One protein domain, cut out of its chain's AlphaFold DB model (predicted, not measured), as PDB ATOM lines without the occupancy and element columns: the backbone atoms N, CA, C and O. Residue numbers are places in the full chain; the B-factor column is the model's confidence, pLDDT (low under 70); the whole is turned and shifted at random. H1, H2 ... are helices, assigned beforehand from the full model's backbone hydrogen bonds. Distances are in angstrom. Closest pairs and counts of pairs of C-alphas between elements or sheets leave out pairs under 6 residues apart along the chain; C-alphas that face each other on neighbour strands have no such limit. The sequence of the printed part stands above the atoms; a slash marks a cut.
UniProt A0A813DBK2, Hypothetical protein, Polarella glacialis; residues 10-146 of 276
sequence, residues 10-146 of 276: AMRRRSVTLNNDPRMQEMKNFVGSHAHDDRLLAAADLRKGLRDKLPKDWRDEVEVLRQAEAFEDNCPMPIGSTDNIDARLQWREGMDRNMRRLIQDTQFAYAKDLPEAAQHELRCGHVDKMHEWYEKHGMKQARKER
ATOM      1  N   ALA A  10      73.061   0.490  29.441       94.62
ATOM      2  CA  ALA A  10      71.842   1.293  29.397       94.62
ATOM      3  C   ALA A  10      70.883   0.844  28.279       94.62
ATOM      4  O   ALA A  10      69.697   0.661  28.547       94.62
ATOM      5  N   MET A  11      71.387   0.606  27.063       95.69
ATOM      6  CA  MET A  11      70.569   0.167  25.925       95.69
ATOM      7  C   MET A  11      69.962  -1.217  26.167       95.69
ATOM      8  O   MET A  11      68.775  -1.425  25.920       95.69
ATOM      9  N   ARG A  12      70.750  -2.143  26.730       95.88
ATOM     10  CA  ARG A  12      70.256  -3.465  27.145       95.88
ATOM     11  C   ARG A  12      69.119  -3.353  28.153       95.88
ATOM     12  O   ARG A  12      68.042  -3.893  27.914       95.88
ATOM     13  N   ARG A  13      69.319  -2.586  29.234       96.81
ATOM     14  CA  ARG A  13      68.277  -2.345  30.247       96.81
ATOM     15  C   ARG A  13      67.004  -1.778  29.622       96.81
ATOM     16  O   ARG A  13      65.940  -2.349  29.829       96.81
ATOM     17  N   ARG A  14      67.126  -0.734  28.795       96.19
ATOM     18  CA  ARG A  14      65.987  -0.113  28.102       96.19
ATOM     19  C   ARG A  14      65.243  -1.104  27.204       96.19
ATOM     20  O   ARG A  14      64.019  -1.152  27.234       96.19
ATOM     21  N   SER A  15      65.974  -1.906  26.432       96.12
ATOM     22  CA  SER A  15      65.400  -2.905  25.525       96.12
ATOM     23  C   SER A  15      64.646  -4.014  26.270       96.12
ATOM     24  O   SER A  15      63.612  -4.489  25.794       96.12
ATOM     25  N   VAL A  16      65.124  -4.419  27.449       95.12
ATOM     26  CA  VAL A  16      64.426  -5.392  28.307       95.12
ATOM     27  C   VAL A  16      63.174  -4.769  28.931       95.12
ATOM     28  O   VAL A  16      62.122  -5.402  28.958       95.12
ATOM     29  N   THR A  17      63.238  -3.507  29.357       96.75
ATOM     30  CA  THR A  17      62.108  -2.791  29.974       96.75
ATOM     31  C   THR A  17      61.227  -2.049  28.968       96.75
ATOM     32  O   THR A  17      60.508  -1.127  29.342       96.75
ATOM     33  N   LEU A  18      61.260  -2.421  27.689       95.62
ATOM     34  CA  LEU A  18      60.631  -1.662  26.602       95.62
ATOM     35  C   LEU A  18      59.095  -1.625  26.707       95.62
ATOM     36  O   LEU A  18      58.469  -0.647  26.314       95.62
ATOM     37  N   ASN A  19      58.482  -2.635  27.332       95.38
ATOM     38  CA  ASN A  19      57.051  -2.624  27.662       95.38
ATOM     39  C   ASN A  19      56.673  -1.587  28.734       95.38
ATOM     40  O   ASN A  19      55.514  -1.175  28.781       95.38
ATOM     41  N   ASN A  20      57.637  -1.170  29.557       97.25
ATOM     42  CA  ASN A  20      57.488  -0.139  30.583       97.25
ATOM     43  C   ASN A  20      57.994   1.232  30.104       97.25
ATOM     44  O   ASN A  20      57.975   2.185  30.877       97.25
ATOM     45  N   ASP A  21      58.474   1.344  28.858       96.81
ATOM     46  CA  ASP A  21      58.864   2.633  28.289       96.81
ATOM     47  C   ASP A  21      57.600   3.509  28.162       96.81
ATOM     48  O   ASP A  21      56.607   3.055  27.578       96.81
ATOM     49  N   PRO A  22      57.601   4.749  28.687       96.56
ATOM     50  CA  PRO A  22      56.437   5.631  28.622       96.56
ATOM     51  C   PRO A  22      55.955   5.867  27.185       96.56
ATOM     52  O   PRO A  22      54.751   5.955  26.956       96.56
ATOM     53  N   ARG A  23      56.869   5.892  26.204       96.38
ATOM     54  CA  ARG A  23      56.525   6.047  24.780       96.38
ATOM     55  C   ARG A  23      55.707   4.861  24.285       96.38
ATOM     56  O   ARG A  23      54.689   5.025  23.618       96.38
ATOM     57  N   MET A  24      56.145   3.652  24.637       97.31
ATOM     58  CA  MET A  24      55.449   2.419  24.281       97.31
ATOM     59  C   MET A  24      54.083   2.335  24.962       97.31
ATOM     60  O   MET A  24      53.106   1.941  24.326       97.31
ATOM     61  N   GLN A  25      53.996   2.721  26.236       96.56
ATOM     62  CA  GLN A  25      52.728   2.758  26.964       96.56
ATOM     63  C   GLN A  25      51.742   3.743  26.338       96.56
ATOM     64  O   GLN A  25      50.583   3.391  26.154       96.56
ATOM     65  N   GLU A  26      52.190   4.936  25.944       94.88
ATOM     66  CA  GLU A  26      51.320   5.909  25.284       94.88
ATOM     67  C   GLU A  26      50.763   5.378  23.955       94.88
ATOM     68  O   GLU A  26      49.557   5.457  23.726       94.88
ATOM     69  N   MET A  27      51.602   4.765  23.116       95.88
ATOM     70  CA  MET A  27      51.154   4.168  21.850       95.88
ATOM     71  C   MET A  27      50.200   2.983  22.063       95.88
ATOM     72  O   MET A  27      49.222   2.846  21.330       95.88
ATOM     73  N   LYS A  28      50.437   2.145  23.080       96.06
ATOM     74  CA  LYS A  28      49.511   1.059  23.452       96.06
ATOM     75  C   LYS A  28      48.179   1.598  23.965       96.06
ATOM     76  O   LYS A  28      47.135   1.088  23.570       96.06
ATOM     77  N   ASN A  29      48.216   2.630  24.804       94.31
ATOM     78  CA  ASN A  29      47.018   3.277  25.328       94.31
ATOM     79  C   ASN A  29      46.193   3.885  24.198       94.31
ATOM     80  O   ASN A  29      44.989   3.679  24.175       94.31
ATOM     81  N   PHE A  30      46.839   4.556  23.242       94.25
ATOM     82  CA  PHE A  30      46.182   5.059  22.038       94.25
ATOM     83  C   PHE A  30      45.466   3.925  21.290       94.25
ATOM     84  O   PHE A  30      44.263   3.990  21.086       94.25
ATOM     85  N   VAL A  31      46.157   2.826  20.977       95.44
ATOM     86  CA  VAL A  31      45.551   1.684  20.262       95.44
ATOM     87  C   VAL A  31      44.400   1.022  21.033       95.44
ATOM     88  O   VAL A  31      43.533   0.422  20.404       95.44
ATOM     89  N   GLY A  32      44.403   1.074  22.366       94.75
ATOM     90  CA  GLY A  32      43.342   0.505  23.202       94.75
ATOM     91  C   GLY A  32      42.200   1.469  23.536       94.75
ATOM     92  O   GLY A  32      41.204   1.040  24.112       94.75
ATOM     93  N   SER A  33      42.349   2.756  23.228       93.25
ATOM     94  CA  SER A  33      41.411   3.811  23.604       93.25
ATOM     95  C   SER A  33      40.578   4.244  22.399       93.25
ATOM     96  O   SER A  33      41.093   4.816  21.439       93.25
ATOM     97  N   HIS A  34      39.265   4.018  22.492       93.88
ATOM     98  CA  HIS A  34      38.271   4.410  21.480       93.88
ATOM     99  C   HIS A  34      37.134   5.264  22.046       93.88
ATOM    100  O   HIS A  34      36.210   5.633  21.331       93.88
ATOM    101  N   ALA A  35      37.235   5.696  23.308       90.75
ATOM    102  CA  ALA A  35      36.158   6.404  24.006       90.75
ATOM    103  C   ALA A  35      35.720   7.719  23.327       90.75
ATOM    104  O   ALA A  35      34.607   8.208  23.531       90.75
ATOM    105  N   HIS A  36      36.596   8.370  22.555       89.19
ATOM    106  CA  HIS A  36      36.191   9.534  21.765       89.19
ATOM    107  C   HIS A  36      35.355   9.147  20.545       89.19
ATOM    108  O   HIS A  36      34.371   9.823  20.252       89.19
ATOM    109  N   ASP A  37      35.729   8.070  19.865       90.38
ATOM    110  CA  ASP A  37      35.047   7.599  18.667       90.38
ATOM    111  C   ASP A  37      33.685   7.000  19.025       90.38
ATOM    112  O   ASP A  37      32.693   7.332  18.380       90.38
ATOM    113  N   ASP A  38      33.596   6.287  20.150       92.75
ATOM    114  CA  ASP A  38      32.326   5.821  20.718       92.75
ATOM    115  C   ASP A  38      31.366   6.989  20.995       92.75
ATOM    116  O   ASP A  38      30.174   6.920  20.701       92.75
ATOM    117  N   ARG A  39      31.885   8.114  21.510       90.88
ATOM    118  CA  ARG A  39      31.087   9.334  21.723       90.88
ATOM    119  C   ARG A  39      30.645   9.979  20.410       90.88
ATOM    120  O   ARG A  39      29.547  10.529  20.361       90.88
ATOM    121  N   LEU A  40      31.477   9.942  19.368       89.56
ATOM    122  CA  LEU A  40      31.108  10.455  18.045       89.56
ATOM    123  C   LEU A  40      30.021   9.595  17.400       89.56
ATOM    124  O   LEU A  40      29.063  10.157  16.873       89.56
ATOM    125  N   LEU A  41      30.140   8.269  17.493       90.81
ATOM    126  CA  LEU A  41      29.132   7.320  17.026       90.81
ATOM    127  C   LEU A  41      27.813   7.505  17.778       90.81
ATOM    128  O   LEU A  41      26.784   7.731  17.150       90.81
ATOM    129  N   ALA A  42      27.849   7.553  19.111       92.06
ATOM    130  CA  ALA A  42      26.654   7.801  19.914       92.06
ATOM    131  C   ALA A  42      25.989   9.147  19.564       92.06
ATOM    132  O   ALA A  42      24.766   9.239  19.459       92.06
ATOM    133  N   ALA A  43      26.778  10.203  19.335       88.25
ATOM    134  CA  ALA A  43      26.250  11.495  18.900       88.25
ATOM    135  C   ALA A  43      25.658  11.443  17.478       88.25
ATOM    136  O   ALA A  43      24.652  12.107  17.212       88.25
ATOM    137  N   ALA A  44      26.257  10.664  16.572       88.31
ATOM    138  CA  ALA A  44      25.745  10.439  15.224       88.31
ATOM    139  C   ALA A  44      24.415   9.675  15.250       88.31
ATOM    140  O   ALA A  44      23.460  10.090  14.591       88.31
ATOM    141  N   ASP A  45      24.321   8.627  16.067       89.06
ATOM    142  CA  ASP A  45      23.113   7.817  16.230       89.06
ATOM    143  C   ASP A  45      21.960   8.627  16.823       89.06
ATOM    144  O   ASP A  45      20.832   8.558  16.332       89.06
ATOM    145  N   LEU A  46      22.238   9.478  17.816       85.50
ATOM    146  CA  LEU A  46      21.239  10.405  18.357       85.50
ATOM    147  C   LEU A  46      20.729  11.378  17.287       85.50
ATOM    148  O   LEU A  46      19.525  11.635  17.208       85.50
ATOM    149  N   ARG A  47      21.621  11.892  16.429       82.88
ATOM    150  CA  ARG A  47      21.232  12.760  15.306       82.88
ATOM    151  C   ARG A  47      20.398  12.011  14.275       82.88
ATOM    152  O   ARG A  47      19.407  12.563  13.800       82.88
ATOM    153  N   LYS A  48      20.763  10.771  13.954       84.94
ATOM    154  CA  LYS A  48      20.014   9.923  13.024       84.94
ATOM    155  C   LYS A  48      18.613   9.630  13.559       84.94
ATOM    156  O   LYS A  48      17.636   9.906  12.874       84.94
ATOM    157  N   GLY A  49      18.506   9.219  14.822       84.88
ATOM    158  CA  GLY A  49      17.220   8.966  15.469       84.88
ATOM    159  C   GLY A  49      16.325  10.208  15.555       84.88
ATOM    160  O   GLY A  49      15.109  10.095  15.415       84.88
ATOM    161  N   LEU A  50      16.897  11.403  15.749       84.25
ATOM    162  CA  LEU A  50      16.132  12.653  15.713       84.25
ATOM    163  C   LEU A  50      15.689  13.009  14.286       84.25
ATOM    164  O   LEU A  50      14.543  13.411  14.086       84.25
ATOM    165  N   ARG A  51      16.569  12.809  13.296       83.38
ATOM    166  CA  ARG A  51      16.256  13.001  11.874       83.38
ATOM    167  C   ARG A  51      15.112  12.092  11.444       83.38
ATOM    168  O   ARG A  51      14.190  12.565  10.792       83.38
ATOM    169  N   ASP A  52      15.126  10.829  11.852       87.75
ATOM    170  CA  ASP A  52      14.108   9.843  11.474       87.75
ATOM    171  C   ASP A  52      12.724  10.164  12.070       87.75
ATOM    172  O   ASP A  52      11.702   9.872  11.445       87.75
ATOM    173  N   LYS A  53      12.681  10.856  13.217       89.56
ATOM    174  CA  LYS A  53      11.440  11.302  13.876       89.56
ATOM    175  C   LYS A  53      10.825  12.576  13.289       89.56
ATOM    176  O   LYS A  53       9.652  12.837  13.543       89.56
ATOM    177  N   LEU A  54      11.584  13.380  12.542       87.50
ATOM    178  CA  LEU A  54      11.056  14.591  11.906       87.50
ATOM    179  C   LEU A  54      10.107  14.235  10.745       87.50
ATOM    180  O   LEU A  54      10.354  13.253  10.038       87.50
ATOM    181  N   PRO A  55       9.040  15.020  10.502       93.00
ATOM    182  CA  PRO A  55       8.230  14.886   9.296       93.00
ATOM    183  C   PRO A  55       9.100  14.947   8.036       93.00
ATOM    184  O   PRO A  55      10.107  15.657   8.000       93.00
ATOM    185  N   LYS A  56       8.722  14.195   6.996       91.38
ATOM    186  CA  LYS A  56       9.494  14.132   5.745       91.38
ATOM    187  C   LYS A  56       9.694  15.523   5.133       91.38
ATOM    188  O   LYS A  56      10.821  15.858   4.797       91.38
ATOM    189  N   ASP A  57       8.642  16.332   5.120       92.62
ATOM    190  CA  ASP A  57       8.651  17.668   4.519       92.62
ATOM    191  C   ASP A  57       9.711  18.579   5.160       92.62
ATOM    192  O   ASP A  57      10.448  19.269   4.465       92.62
ATOM    193  N   TRP A  58       9.879  18.495   6.483       90.75
ATOM    194  CA  TRP A  58      10.876  19.282   7.216       90.75
ATOM    195  C   TRP A  58      12.302  18.797   6.949       90.75
ATOM    196  O   TRP A  58      13.243  19.588   6.943       90.75
ATOM    197  N   ARG A  59      12.493  17.487   6.738       84.81
ATOM    198  CA  ARG A  59      13.809  16.946   6.366       84.81
ATOM    199  C   ARG A  59      14.248  17.461   5.003       84.81
ATOM    200  O   ARG A  59      15.411  17.826   4.857       84.81
ATOM    201  N   ASP A  60      13.325  17.464   4.047       87.25
ATOM    202  CA  ASP A  60      13.587  17.905   2.682       87.25
ATOM    203  C   ASP A  60      13.853  19.424   2.664       87.25
ATOM    204  O   ASP A  60      14.828  19.862   2.060       87.25
ATOM    205  N   GLU A  61      13.090  20.217   3.426       88.19
ATOM    206  CA  GLU A  61      13.294  21.669   3.555       88.19
ATOM    207  C   GLU A  61      14.657  22.033   4.171       88.19
ATOM    208  O   GLU A  61      15.381  22.872   3.635       88.19
ATOM    209  N   VAL A  62      15.065  21.360   5.252       85.12
ATOM    210  CA  VAL A  62      16.387  21.577   5.870       85.12
ATOM    211  C   VAL A  62      17.525  21.194   4.918       85.12
ATOM    212  O   VAL A  62      18.575  21.840   4.925       85.12
ATOM    213  N   GLU A  63      17.348  20.150   4.106       85.00
ATOM    214  CA  GLU A  63      18.353  19.754   3.117       85.00
ATOM    215  C   GLU A  63      18.453  20.776   1.978       85.00
ATOM    216  O   GLU A  63      19.561  21.129   1.578       85.00
ATOM    217  N   VAL A  64      17.320  21.312   1.516       89.19
ATOM    218  CA  VAL A  64      17.280  22.391   0.517       89.19
ATOM    219  C   VAL A  64      17.959  23.656   1.045       89.19
ATOM    220  O   VAL A  64      18.791  24.225   0.340       89.19
ATOM    221  N   LEU A  65      17.686  24.067   2.290       87.50
ATOM    222  CA  LEU A  65      18.352  25.223   2.908       87.50
ATOM    223  C   LEU A  65      19.869  25.023   2.999       87.50
ATOM    224  O   LEU A  65      20.630  25.931   2.672       87.50
ATOM    225  N   ARG A  66      20.317  23.817   3.372       82.50
ATOM    226  CA  ARG A  66      21.749  23.495   3.427       82.50
ATOM    227  C   ARG A  66      22.403  23.524   2.041       82.50
ATOM    228  O   ARG A  66      23.552  23.940   1.916       82.50
ATOM    229  N   GLN A  67      21.696  23.074   1.003       83.38
ATOM    230  CA  GLN A  67      22.181  23.151  -0.377       83.38
ATOM    231  C   GLN A  67      22.268  24.596  -0.876       83.38
ATOM    232  O   GLN A  67      23.244  24.939  -1.540       83.38
ATOM    233  N   ALA A  68      21.286  25.438  -0.539       85.94
ATOM    234  CA  ALA A  68      21.285  26.851  -0.903       85.94
ATOM    235  C   ALA A  68      22.456  27.608  -0.252       85.94
ATOM    236  O   ALA A  68      23.210  28.271  -0.958       85.94
ATOM    237  N   GLU A  69      22.672  27.427   1.056       83.31
ATOM    238  CA  GLU A  69      23.791  28.044   1.788       83.31
ATOM    239  C   GLU A  69      25.153  27.627   1.200       83.31
ATOM    240  O   GLU A  69      26.011  28.463   0.922       83.31
ATOM    241  N   ALA A  70      25.337  26.336   0.899       81.88
ATOM    242  CA  ALA A  70      26.579  25.856   0.293       81.88
ATOM    243  C   ALA A  70      26.825  26.409  -1.122       81.88
ATOM    244  O   ALA A  70      27.978  26.634  -1.506       81.88
ATOM    245  N   PHE A  71      25.753  26.619  -1.894       85.81
ATOM    246  CA  PHE A  71      25.833  27.215  -3.223       85.81
ATOM    247  C   PHE A  71      26.258  28.689  -3.156       85.81
ATOM    248  O   PHE A  71      27.097  29.111  -3.952       85.81
ATOM    249  N   GLU A  72      25.739  29.451  -2.190       86.56
ATOM    250  CA  GLU A  72      26.122  30.855  -1.975       86.56
ATOM    251  C   GLU A  72      27.608  30.999  -1.604       86.56
ATOM    252  O   GLU A  72      28.302  31.867  -2.140       86.56
ATOM    253  N   ASP A  73      28.133  30.088  -0.782       80.56
ATOM    254  CA  ASP A  73      29.530  30.104  -0.333       80.56
ATOM    255  C   ASP A  73      30.541  29.537  -1.354       80.56
ATOM    256  O   ASP A  73      31.744  29.492  -1.077       80.56
ATOM    257  N   ASN A  74      30.094  29.077  -2.533       84.69
ATOM    258  CA  ASN A  74      30.914  28.315  -3.494       84.69
ATOM    259  C   ASN A  74      31.652  27.122  -2.853       84.69
ATOM    260  O   ASN A  74      32.725  26.707  -3.312       84.69
ATOM    261  N   CYS A  75      31.089  26.554  -1.788       71.81
ATOM    262  CA  CYS A  75      31.628  25.344  -1.201       71.81
ATOM    263  C   CYS A  75      31.122  24.143  -2.015       71.81
ATOM    264  O   CYS A  75      29.921  24.042  -2.274       71.81
ATOM    265  N   PRO A  76      32.000  23.208  -2.434       73.69
ATOM    266  CA  PRO A  76      31.538  21.939  -2.986       73.69
ATOM    267  C   PRO A  76      30.580  21.305  -1.974       73.69
ATOM    268  O   PRO A  76      30.863  21.357  -0.777       73.69
ATOM    269  N   MET A  77      29.451  20.787  -2.479       68.81
ATOM    270  CA  MET A  77      28.301  20.276  -1.720       68.81
ATOM    271  C   MET A  77      28.687  19.776  -0.322       68.81
ATOM    272  O   MET A  77      29.630  18.988  -0.206       68.81
ATOM    273  N   PRO A  78      27.966  20.200   0.729       64.25
ATOM    274  CA  PRO A  78      28.363  19.951   2.099       64.25
ATOM    275  C   PRO A  78      28.453  18.442   2.300       64.25
ATOM    276  O   PRO A  78      27.445  17.739   2.256       64.25
ATOM    277  N   ILE A  79      29.685  17.961   2.488       67.62
ATOM    278  CA  ILE A  79      29.986  16.591   2.899       67.62
ATOM    279  C   ILE A  79      29.032  16.281   4.050       67.62
ATOM    280  O   ILE A  79      28.987  17.049   5.022       67.62
ATOM    281  N   GLY A  80      28.229  15.221   3.914       70.75
ATOM    282  CA  GLY A  80      27.170  14.919   4.863       70.75
ATOM    283  C   GLY A  80      27.716  14.965   6.287       70.75
ATOM    284  O   GLY A  80      28.858  14.582   6.552       70.75
ATOM    285  N   SER A  81      26.920  15.454   7.245       71.19
ATOM    286  CA  SER A  81      27.365  15.523   8.648       71.19
ATOM    287  C   SER A  81      27.862  14.164   9.169       71.19
ATOM    288  O   SER A  81      28.636  14.146  10.124       71.19
ATOM    289  N   THR A  82      27.403  13.060   8.576       79.25
ATOM    290  CA  THR A  82      27.829  11.683   8.847       79.25
ATOM    291  C   THR A  82      29.125  11.310   8.133       79.25
ATOM    292  O   THR A  82      29.985  10.692   8.744       79.25
ATOM    293  N   ASP A  83      29.334  11.764   6.901       80.00
ATOM    294  CA  ASP A  83      30.496  11.406   6.080       80.00
ATOM    295  C   ASP A  83      31.808  11.898   6.714       80.00
ATOM    296  O   ASP A  83      32.842  11.236   6.644       80.00
ATOM    297  N   ASN A  84      31.768  13.039   7.414       83.25
ATOM    298  CA  ASN A  84      32.902  13.530   8.205       83.25
ATOM    299  C   ASN A  84      33.233  12.623   9.404       83.25
ATOM    300  O   ASN A  84      34.392  12.550   9.825       83.25
ATOM    301  N   ILE A  85      32.225  11.959   9.976       87.12
ATOM    302  CA  ILE A  85      32.394  11.001  11.073       87.12
ATOM    303  C   ILE A  85      32.974   9.707  10.503       87.12
ATOM    304  O   ILE A  85      33.993   9.242  11.006       87.12
ATOM    305  N   ASP A  86      32.426   9.206   9.397       87.00
ATOM    306  CA  ASP A  86      32.907   7.990   8.734       87.00
ATOM    307  C   ASP A  86      34.348   8.140   8.236       87.00
ATOM    308  O   ASP A  86      35.195   7.297   8.528       87.00
ATOM    309  N   ALA A  87      34.679   9.250   7.567       87.69
ATOM    310  CA  ALA A  87      36.048   9.538   7.130       87.69
ATOM    311  C   ALA A  87      37.026   9.584   8.314       87.69
ATOM    312  O   ALA A  87      38.175   9.142   8.216       87.69
ATOM    313  N   ARG A  88      36.571  10.094   9.463       89.44
ATOM    314  CA  ARG A  88      37.373  10.131  10.685       89.44
ATOM    315  C   ARG A  88      37.556   8.746  11.303       89.44
ATOM    316  O   ARG A  88      38.668   8.451  11.742       89.44
ATOM    317  N   LEU A  89      36.513   7.921  11.333       91.94
ATOM    318  CA  LEU A  89      36.580   6.541  11.820       91.94
ATOM    319  C   LEU A  89      37.491   5.691  10.929       91.94
ATOM    320  O   LEU A  89      38.392   5.029  11.431       91.94
ATOM    321  N   GLN A  90      37.367   5.808   9.606       92.19
ATOM    322  CA  GLN A  90      38.263   5.137   8.661       92.19
ATOM    323  C   GLN A  90      39.721   5.566   8.853       92.19
ATOM    324  O   GLN A  90      40.630   4.731   8.879       92.19
ATOM    325  N   TRP A  91      39.961   6.871   9.029       93.31
ATOM    326  CA  TRP A  91      41.291   7.372   9.360       93.31
ATOM    327  C   TRP A  91      41.809   6.746  10.661       93.31
ATOM    328  O   TRP A  91      42.970   6.327  10.716       93.31
ATOM    329  N   ARG A  92      40.955   6.644  11.691       94.38
ATOM    330  CA  ARG A  92      41.324   6.046  12.976       94.38
ATOM    331  C   ARG A  92      41.727   4.592  12.812       94.38
ATOM    332  O   ARG A  92      42.805   4.204  13.254       94.38
ATOM    333  N   GLU A  93      40.889   3.801  12.161       95.06
ATOM    334  CA  GLU A  93      41.139   2.380  11.939       95.06
ATOM    335  C   GLU A  93      42.437   2.151  11.161       95.06
ATOM    336  O   GLU A  93      43.223   1.258  11.499       95.06
ATOM    337  N   GLY A  94      42.697   2.986  10.147       95.56
ATOM    338  CA  GLY A  94      43.952   2.982   9.400       95.56
ATOM    339  C   GLY A  94      45.159   3.269  10.295       95.56
ATOM    340  O   GLY A  94      46.161   2.549  10.239       95.56
ATOM    341  N   MET A  95      45.053   4.276  11.163       95.00
ATOM    342  CA  MET A  95      46.089   4.621  12.139       95.00
ATOM    343  C   MET A  95      46.346   3.473  13.125       95.00
ATOM    344  O   MET A  95      47.498   3.083  13.320       95.00
ATOM    345  N   ASP A  96      45.294   2.886  13.696       96.06
ATOM    346  CA  ASP A  96      45.404   1.792  14.667       96.06
ATOM    347  C   ASP A  96      45.971   0.523  14.039       96.06
ATOM    348  O   ASP A  96      46.776  -0.176  14.658       96.06
ATOM    349  N   ARG A  97      45.593   0.216  12.793       97.56
ATOM    350  CA  ARG A  97      46.174  -0.899  12.034       97.56
ATOM    351  C   ARG A  97      47.677  -0.700  11.843       97.56
ATOM    352  O   ARG A  97      48.445  -1.625  12.110       97.56
ATOM    353  N   ASN A  98      48.091   0.495  11.425       96.44
ATOM    354  CA  ASN A  98      49.505   0.823  11.255       96.44
ATOM    355  C   ASN A  98      50.257   0.753  12.592       96.44
ATOM    356  O   ASN A  98      51.328   0.154  12.657       96.44
ATOM    357  N   MET A  99      49.674   1.279  13.670       96.19
ATOM    358  CA  MET A  99      50.298   1.261  14.992       96.19
ATOM    359  C   MET A  99      50.425  -0.156  15.561       96.19
ATOM    360  O   MET A  99      51.495  -0.531  16.034       96.19
ATOM    361  N   ARG A 100      49.377  -0.987  15.458       97.06
ATOM    362  CA  ARG A 100      49.427  -2.403  15.867       97.06
ATOM    363  C   ARG A 100      50.535  -3.157  15.141       97.06
ATOM    364  O   ARG A 100      51.284  -3.887  15.785       97.06
ATOM    365  N   ARG A 101      50.673  -2.935  13.829       96.69
ATOM    366  CA  ARG A 101      51.743  -3.531  13.021       96.69
ATOM    367  C   ARG A 101      53.127  -3.090  13.502       96.69
ATOM    368  O   ARG A 101      53.970  -3.937  13.771       96.69
ATOM    369  N   LEU A 102      53.338  -1.786  13.694       95.62
ATOM    370  CA  LEU A 102      54.627  -1.258  14.155       95.62
ATOM    371  C   LEU A 102      54.995  -1.750  15.564       95.62
ATOM    372  O   LEU A 102      56.162  -2.046  15.823       95.62
ATOM    373  N   ILE A 103      54.020  -1.881  16.469       95.81
ATOM    374  CA  ILE A 103      54.242  -2.455  17.804       95.81
ATOM    375  C   ILE A 103      54.640  -3.932  17.686       95.81
ATOM    376  O   ILE A 103      55.551  -4.374  18.387       95.81
ATOM    377  N   GLN A 104      54.004  -4.688  16.791       95.06
ATOM    378  CA  GLN A 104      54.314  -6.100  16.564       95.06
ATOM    379  C   GLN A 104      55.750  -6.306  16.050       95.06
ATOM    380  O   GLN A 104      56.428  -7.225  16.512       95.06
ATOM    381  N   ASP A 105      56.263  -5.409  15.201       92.44
ATOM    382  CA  ASP A 105      57.641  -5.471  14.684       92.44
ATOM    383  C   ASP A 105      58.703  -5.454  15.805       92.44
ATOM    384  O   ASP A 105      59.743  -6.106  15.693       92.44
ATOM    385  N   THR A 106      58.426  -4.809  16.950       93.38
ATOM    386  CA  THR A 106      59.338  -4.842  18.117       93.38
ATOM    387  C   THR A 106      59.513  -6.233  18.730       93.38
ATOM    388  O   THR A 106      60.511  -6.472  19.421       93.38
ATOM    389  N   GLN A 107      58.545  -7.128  18.507       88.94
ATOM    390  CA  GLN A 107      58.556  -8.512  18.986       88.94
ATOM    391  C   GLN A 107      59.296  -9.437  18.014       88.94
ATOM    392  O   GLN A 107      59.844 -10.450  18.435       88.94
ATOM    393  N   PHE A 108      59.367  -9.094  16.727       88.50
ATOM    394  CA  PHE A 108      60.087  -9.902  15.735       88.50
ATOM    395  C   PHE A 108      61.595  -9.632  15.702       88.50
ATOM    396  O   PHE A 108      62.359 -10.447  15.195       88.50
ATOM    397  N   ALA A 109      62.053  -8.543  16.319       87.12
ATOM    398  CA  ALA A 109      63.472  -8.203  16.429       87.12
ATOM    399  C   ALA A 109      64.304  -9.151  17.334       87.12
ATOM    400  O   ALA A 109      65.487  -8.896  17.552       87.12
ATOM    401  N   TYR A 110      63.717 -10.239  17.850       84.31
ATOM    402  CA  TYR A 110      64.383 -11.284  18.646       84.31
ATOM    403  C   TYR A 110      64.923 -12.459  17.806       84.31
ATOM    404  O   TYR A 110      65.065 -13.577  18.304       84.31
ATOM    405  N   ALA A 111      65.199 -12.244  16.518       89.06
ATOM    406  CA  ALA A 111      65.764 -13.286  15.667       89.06
ATOM    407  C   ALA A 111      67.117 -13.768  16.224       89.06
ATOM    408  O   ALA A 111      68.027 -12.967  16.440       89.06
ATOM    409  N   LYS A 112      67.252 -15.086  16.433       90.88
ATOM    410  CA  LYS A 112      68.460 -15.719  17.002       90.88
ATOM    411  C   LYS A 112      69.710 -15.512  16.143       90.88
ATOM    412  O   LYS A 112      70.816 -15.581  16.665       90.88
ATOM    413  N   ASP A 113      69.517 -15.232  14.858       94.75
ATOM    414  CA  ASP A 113      70.597 -15.071  13.884       94.75
ATOM    415  C   ASP A 113      71.261 -13.687  13.958       94.75
ATOM    416  O   ASP A 113      72.342 -13.483  13.406       94.75
ATOM    417  N   LEU A 114      70.638 -12.719  14.643       92.12
ATOM    418  CA  LEU A 114      71.220 -11.395  14.845       92.12
ATOM    419  C   LEU A 114      72.080 -11.357  16.113       92.12
ATOM    420  O   LEU A 114      71.660 -11.879  17.148       92.12
ATOM    421  N   PRO A 115      73.226 -10.650  16.101       93.56
ATOM    422  CA  PRO A 115      73.997 -10.429  17.316       93.56
ATOM    423  C   PRO A 115      73.157  -9.655  18.342       93.56
ATOM    424  O   PRO A 115      72.509  -8.665  17.997       93.56
ATOM    425  N   GLU A 116      73.209 -10.075  19.610       93.12
ATOM    426  CA  GLU A 116      72.445  -9.492  20.734       93.12
ATOM    427  C   GLU A 116      72.556  -7.958  20.773       93.12
ATOM    428  O   GLU A 116      71.572  -7.241  20.957       93.12
ATOM    429  N   ALA A 117      73.760  -7.448  20.506       92.44
ATOM    430  CA  ALA A 117      74.038  -6.027  20.381       92.44
ATOM    431  C   ALA A 117      73.083  -5.312  19.397       92.44
ATOM    432  O   ALA A 117      72.395  -4.356  19.764       92.44
ATOM    433  N   ALA A 118      72.994  -5.819  18.166       93.12
ATOM    434  CA  ALA A 118      72.143  -5.244  17.131       93.12
ATOM    435  C   ALA A 118      70.653  -5.390  17.470       93.12
ATOM    436  O   ALA A 118      69.872  -4.489  17.174       93.12
ATOM    437  N   GLN A 119      70.250  -6.479  18.136       94.62
ATOM    438  CA  GLN A 119      68.853  -6.679  18.543       94.62
ATOM    439  C   GLN A 119      68.374  -5.554  19.471       94.62
ATOM    440  O   GLN A 119      67.314  -4.963  19.255       94.62
ATOM    441  N   HIS A 120      69.157  -5.218  20.501       95.56
ATOM    442  CA  HIS A 120      68.770  -4.180  21.459       95.56
ATOM    443  C   HIS A 120      68.702  -2.788  20.832       95.56
ATOM    444  O   HIS A 120      67.776  -2.028  21.139       95.56
ATOM    445  N   GLU A 121      69.655  -2.472  19.957       94.56
ATOM    446  CA  GLU A 121      69.699  -1.204  19.231       94.56
ATOM    447  C   GLU A 121      68.513  -1.067  18.270       94.56
ATOM    448  O   GLU A 121      67.797  -0.065  18.330       94.56
ATOM    449  N   LEU A 122      68.237  -2.097  17.461       94.88
ATOM    450  CA  LEU A 122      67.100  -2.112  16.538       94.88
ATOM    451  C   LEU A 122      65.774  -1.945  17.279       94.88
ATOM    452  O   LEU A 122      64.933  -1.157  16.852       94.88
ATOM    453  N   ARG A 123      65.594  -2.620  18.420       95.38
ATOM    454  CA  ARG A 123      64.363  -2.515  19.218       95.38
ATOM    455  C   ARG A 123      64.149  -1.113  19.773       95.38
ATOM    456  O   ARG A 123      63.066  -0.556  19.609       95.38
ATOM    457  N   CYS A 124      65.166  -0.536  20.410       96.50
ATOM    458  CA  CYS A 124      65.045   0.807  20.977       96.50
ATOM    459  C   CYS A 124      64.879   1.861  19.873       96.50
ATOM    460  O   CYS A 124      63.995   2.711  19.967       96.50
ATOM    461  N   GLY A 125      65.667   1.759  18.799       96.00
ATOM    462  CA  GLY A 125      65.582   2.662  17.655       96.00
ATOM    463  C   GLY A 125      64.241   2.577  16.923       96.00
ATOM    464  O   GLY A 125      63.724   3.599  16.477       96.00
ATOM    465  N   HIS A 126      63.637   1.388  16.833       96.94
ATOM    466  CA  HIS A 126      62.306   1.219  16.245       96.94
ATOM    467  C   HIS A 126      61.220   1.899  17.078       96.94
ATOM    468  O   HIS A 126      60.396   2.615  16.519       96.94
ATOM    469  N   VAL A 127      61.250   1.752  18.408       97.44
ATOM    470  CA  VAL A 127      60.314   2.466  19.297       97.44
ATOM    471  C   VAL A 127      60.452   3.973  19.157       97.44
ATOM    472  O   VAL A 127      59.441   4.667  19.111       97.44
ATOM    473  N   ASP A 128      61.680   4.478  19.049       97.44
ATOM    474  CA  ASP A 128      61.926   5.911  18.895       97.44
ATOM    475  C   ASP A 128      61.357   6.448  17.574       97.44
ATOM    476  O   ASP A 128      60.646   7.455  17.576       97.44
ATOM    477  N   LYS A 129      61.571   5.734  16.463       97.75
ATOM    478  CA  LYS A 129      61.007   6.090  15.148       97.75
ATOM    479  C   LYS A 129      59.482   5.975  15.114       97.75
ATOM    480  O   LYS A 129      58.808   6.850  14.575       97.75
ATOM    481  N   MET A 130      58.932   4.910  15.697       97.12
ATOM    482  CA  MET A 130      57.487   4.697  15.799       97.12
ATOM    483  C   MET A 130      56.830   5.811  16.622       97.12
ATOM    484  O   MET A 130      55.794   6.339  16.220       97.12
ATOM    485  N   HIS A 131      57.462   6.221  17.724       97.38
ATOM    486  CA  HIS A 131      56.989   7.330  18.542       97.38
ATOM    487  C   HIS A 131      57.062   8.670  17.797       97.38
ATOM    488  O   HIS A 131      56.111   9.439  17.839       97.38
ATOM    489  N   GLU A 132      58.140   8.944  17.057       97.25
ATOM    490  CA  GLU A 132      58.235  10.154  16.228       97.25
ATOM    491  C   GLU A 132      57.126  10.203  15.159       97.25
ATOM    492  O   GLU A 132      56.507  11.245  14.925       97.25
ATOM    493  N   TRP A 133      56.835   9.067  14.520       95.94
ATOM    494  CA  TRP A 133      55.721   8.956  13.579       95.94
ATOM    495  C   TRP A 133      54.367   9.187  14.276       95.94
ATOM    496  O   TRP A 133      53.531   9.952  13.785       95.94
ATOM    497  N   TYR A 134      54.173   8.601  15.458       96.50
ATOM    498  CA  TYR A 134      52.993   8.818  16.296       96.50
ATOM    499  C   TYR A 134      52.807  10.292  16.697       96.50
ATOM    500  O   TYR A 134      51.694  10.814  16.604       96.50
ATOM    501  N   GLU A 135      53.869  11.005  17.073       95.56
ATOM    502  CA  GLU A 135      53.799  12.434  17.410       95.56
ATOM    503  C   GLU A 135      53.343  13.285  16.217       95.56
ATOM    504  O   GLU A 135      52.565  14.232  16.371       95.56
ATOM    505  N   LYS A 136      53.788  12.939  15.005       95.06
ATOM    506  CA  LYS A 136      53.419  13.670  13.784       95.06
ATOM    507  C   LYS A 136      51.977  13.399  13.357       95.06
ATOM    508  O   LYS A 136      51.283  14.331  12.944       95.06
ATOM    509  N   HIS A 137      51.517  12.152  13.464       93.56
ATOM    510  CA  HIS A 137      50.243  11.723  12.874       93.56
ATOM    511  C   HIS A 137      49.128  11.448  13.900       93.56
ATOM    512  O   HIS A 137      47.975  11.793  13.647       93.56
ATOM    513  N   GLY A 138      49.442  10.888  15.070       90.50
ATOM    514  CA  GLY A 138      48.469  10.440  16.082       90.50
ATOM    515  C   GLY A 138      48.166  11.441  17.197       90.50
ATOM    516  O   GLY A 138      47.055  11.467  17.730       90.50
ATOM    517  N   MET A 139      49.111  12.327  17.520       88.50
ATOM    518  CA  MET A 139      49.034  13.172  18.722       88.50
ATOM    519  C   MET A 139      47.818  14.113  18.757       88.50
ATOM    520  O   MET A 139      47.320  14.457  19.830       88.50
ATOM    521  N   LYS A 140      47.302  14.528  17.590       86.56
ATOM    522  CA  LYS A 140      46.082  15.350  17.514       86.56
ATOM    523  C   LYS A 140      44.851  14.609  18.040       86.56
ATOM    524  O   LYS A 140      44.000  15.249  18.652       86.56
ATOM    525  N   GLN A 141      44.752  13.302  17.807       85.31
ATOM    526  CA  GLN A 141      43.632  12.490  18.290       85.31
ATOM    527  C   GLN A 141      43.844  12.027  19.721       85.31
ATOM    528  O   GLN A 141      42.926  12.143  20.523       85.31
ATOM    529  N   ALA A 142      45.074  11.659  20.081       85.81
ATOM    530  CA  ALA A 142      45.411  11.323  21.462       85.81
ATOM    531  C   ALA A 142      45.034  12.452  22.442       85.81
ATOM    532  O   ALA A 142      44.539  12.212  23.541       85.81
ATOM    533  N   ARG A 143      45.192  13.715  22.016       85.56
ATOM    534  CA  ARG A 143      44.738  14.889  22.784       85.56
ATOM    535  C   ARG A 143      43.219  14.976  22.959       85.56
ATOM    536  O   ARG A 143      42.788  15.573  23.936       85.56
ATOM    537  N   LYS A 144      42.430  14.443  22.023       86.62
ATOM    538  CA  LYS A 144      40.957  14.440  22.068       86.62
ATOM    539  C   LYS A 144      40.392  13.234  22.822       86.62
ATOM    540  O   LYS A 144      39.281  13.313  23.342       86.62
ATOM    541  N   GLU A 145      41.140  12.136  22.861       82.12
ATOM    542  CA  GLU A 145      40.811  10.950  23.657       82.12
ATOM    543  C   GLU A 145      40.995  11.171  25.142       82.12
ATOM    544  O   GLU A 145      40.154  10.721  25.917       82.12
ATOM    545  N   ARG A 146      42.059  11.886  25.535       81.50
ATOM    546  CA  ARG A 146      42.206  12.317  26.923       81.50
ATOM    547  C   ARG A 146      40.937  13.056  27.299       81.50
ATOM    548  O   ARG A 146      40.589  14.052  26.659       81.50
TER     549      ARG A 146
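AT A GLANCE: This is residues 10 to 146 of the 276 residues of the protein "Hypothetical protein" of Polarella glacialis (UniProt A0A813DBK2). The helices make a long rod: H5 runs through its middle, H6 folds back beside the last part of H5 as a helical hairpin, with H1 packed on H6 and H2 packed on both, and from beside the first part of H5, H3 runs on to the far end, where H4 turns off at an angle. The printed part has 137 residues with seven named helices, H1 to H7 in chain order, no named strand, and is all helix. It is extended, with a radius of gyration of the C-alphas of 22.4 A and spans of 72 by 30 by 24 A.

HOW THE PARTS SIT: H1, residues 10 to 16, touches H6, residues 116 to 137, about perpendicular at 79 degrees; the closest C-alphas, of Ser 15 and His 120, are 5.4 A apart. H2, residues 22 to 32, touches residues 96 to 100 of H5, residues 83 to 108, at a steep tilt of 48 degrees, opposite ways; the closest C-alphas are those of Val 31 and Asp 96, 5.6 A. H2 also touches residues 127 to 134 of H6, closest at the C-alphas of Arg 23 and His 131, 6.4 A. H3, residues 35 to 53, touches H5 at a shallow tilt of 24 degrees, opposite ways, closest at the C-alphas of Asp 37 and Leu 89, 7.1 A. H4, residues 56 to 72, touches no helix. H5 and H6 are a hairpin at a shallow tilt of 10 degrees, closest at the C-alphas of Thr 106 and Arg 123, 5.6 A. H7, residues 139 to 145, only just touches H3, with 3 pairs of C-alphas within 8 A, closest at His 36 and Glu 145, 5.2 A. Every O i to N i+4 pair is within hydrogen-bond range in H1, H2, H3, H4 and H6; H5 has 20 of 22 and H7 2 of 3.

IN THESE COORDINATES: H1 begins at C-alpha 10 (71.842, 1.293, 29.397). H3 is 27.2 A long, H4 24.8 A, H5 37.7 A and H6 31.7 A. H7 ends at C-alpha 145 (40.811, 10.950, 23.657).

THE WHOLE: The farthest C-alphas, of Asp 57 and Pro 115, are 72.3 A apart. The printed part has no cut and no long link. Residues 77 to 79 are under pLDDT 70.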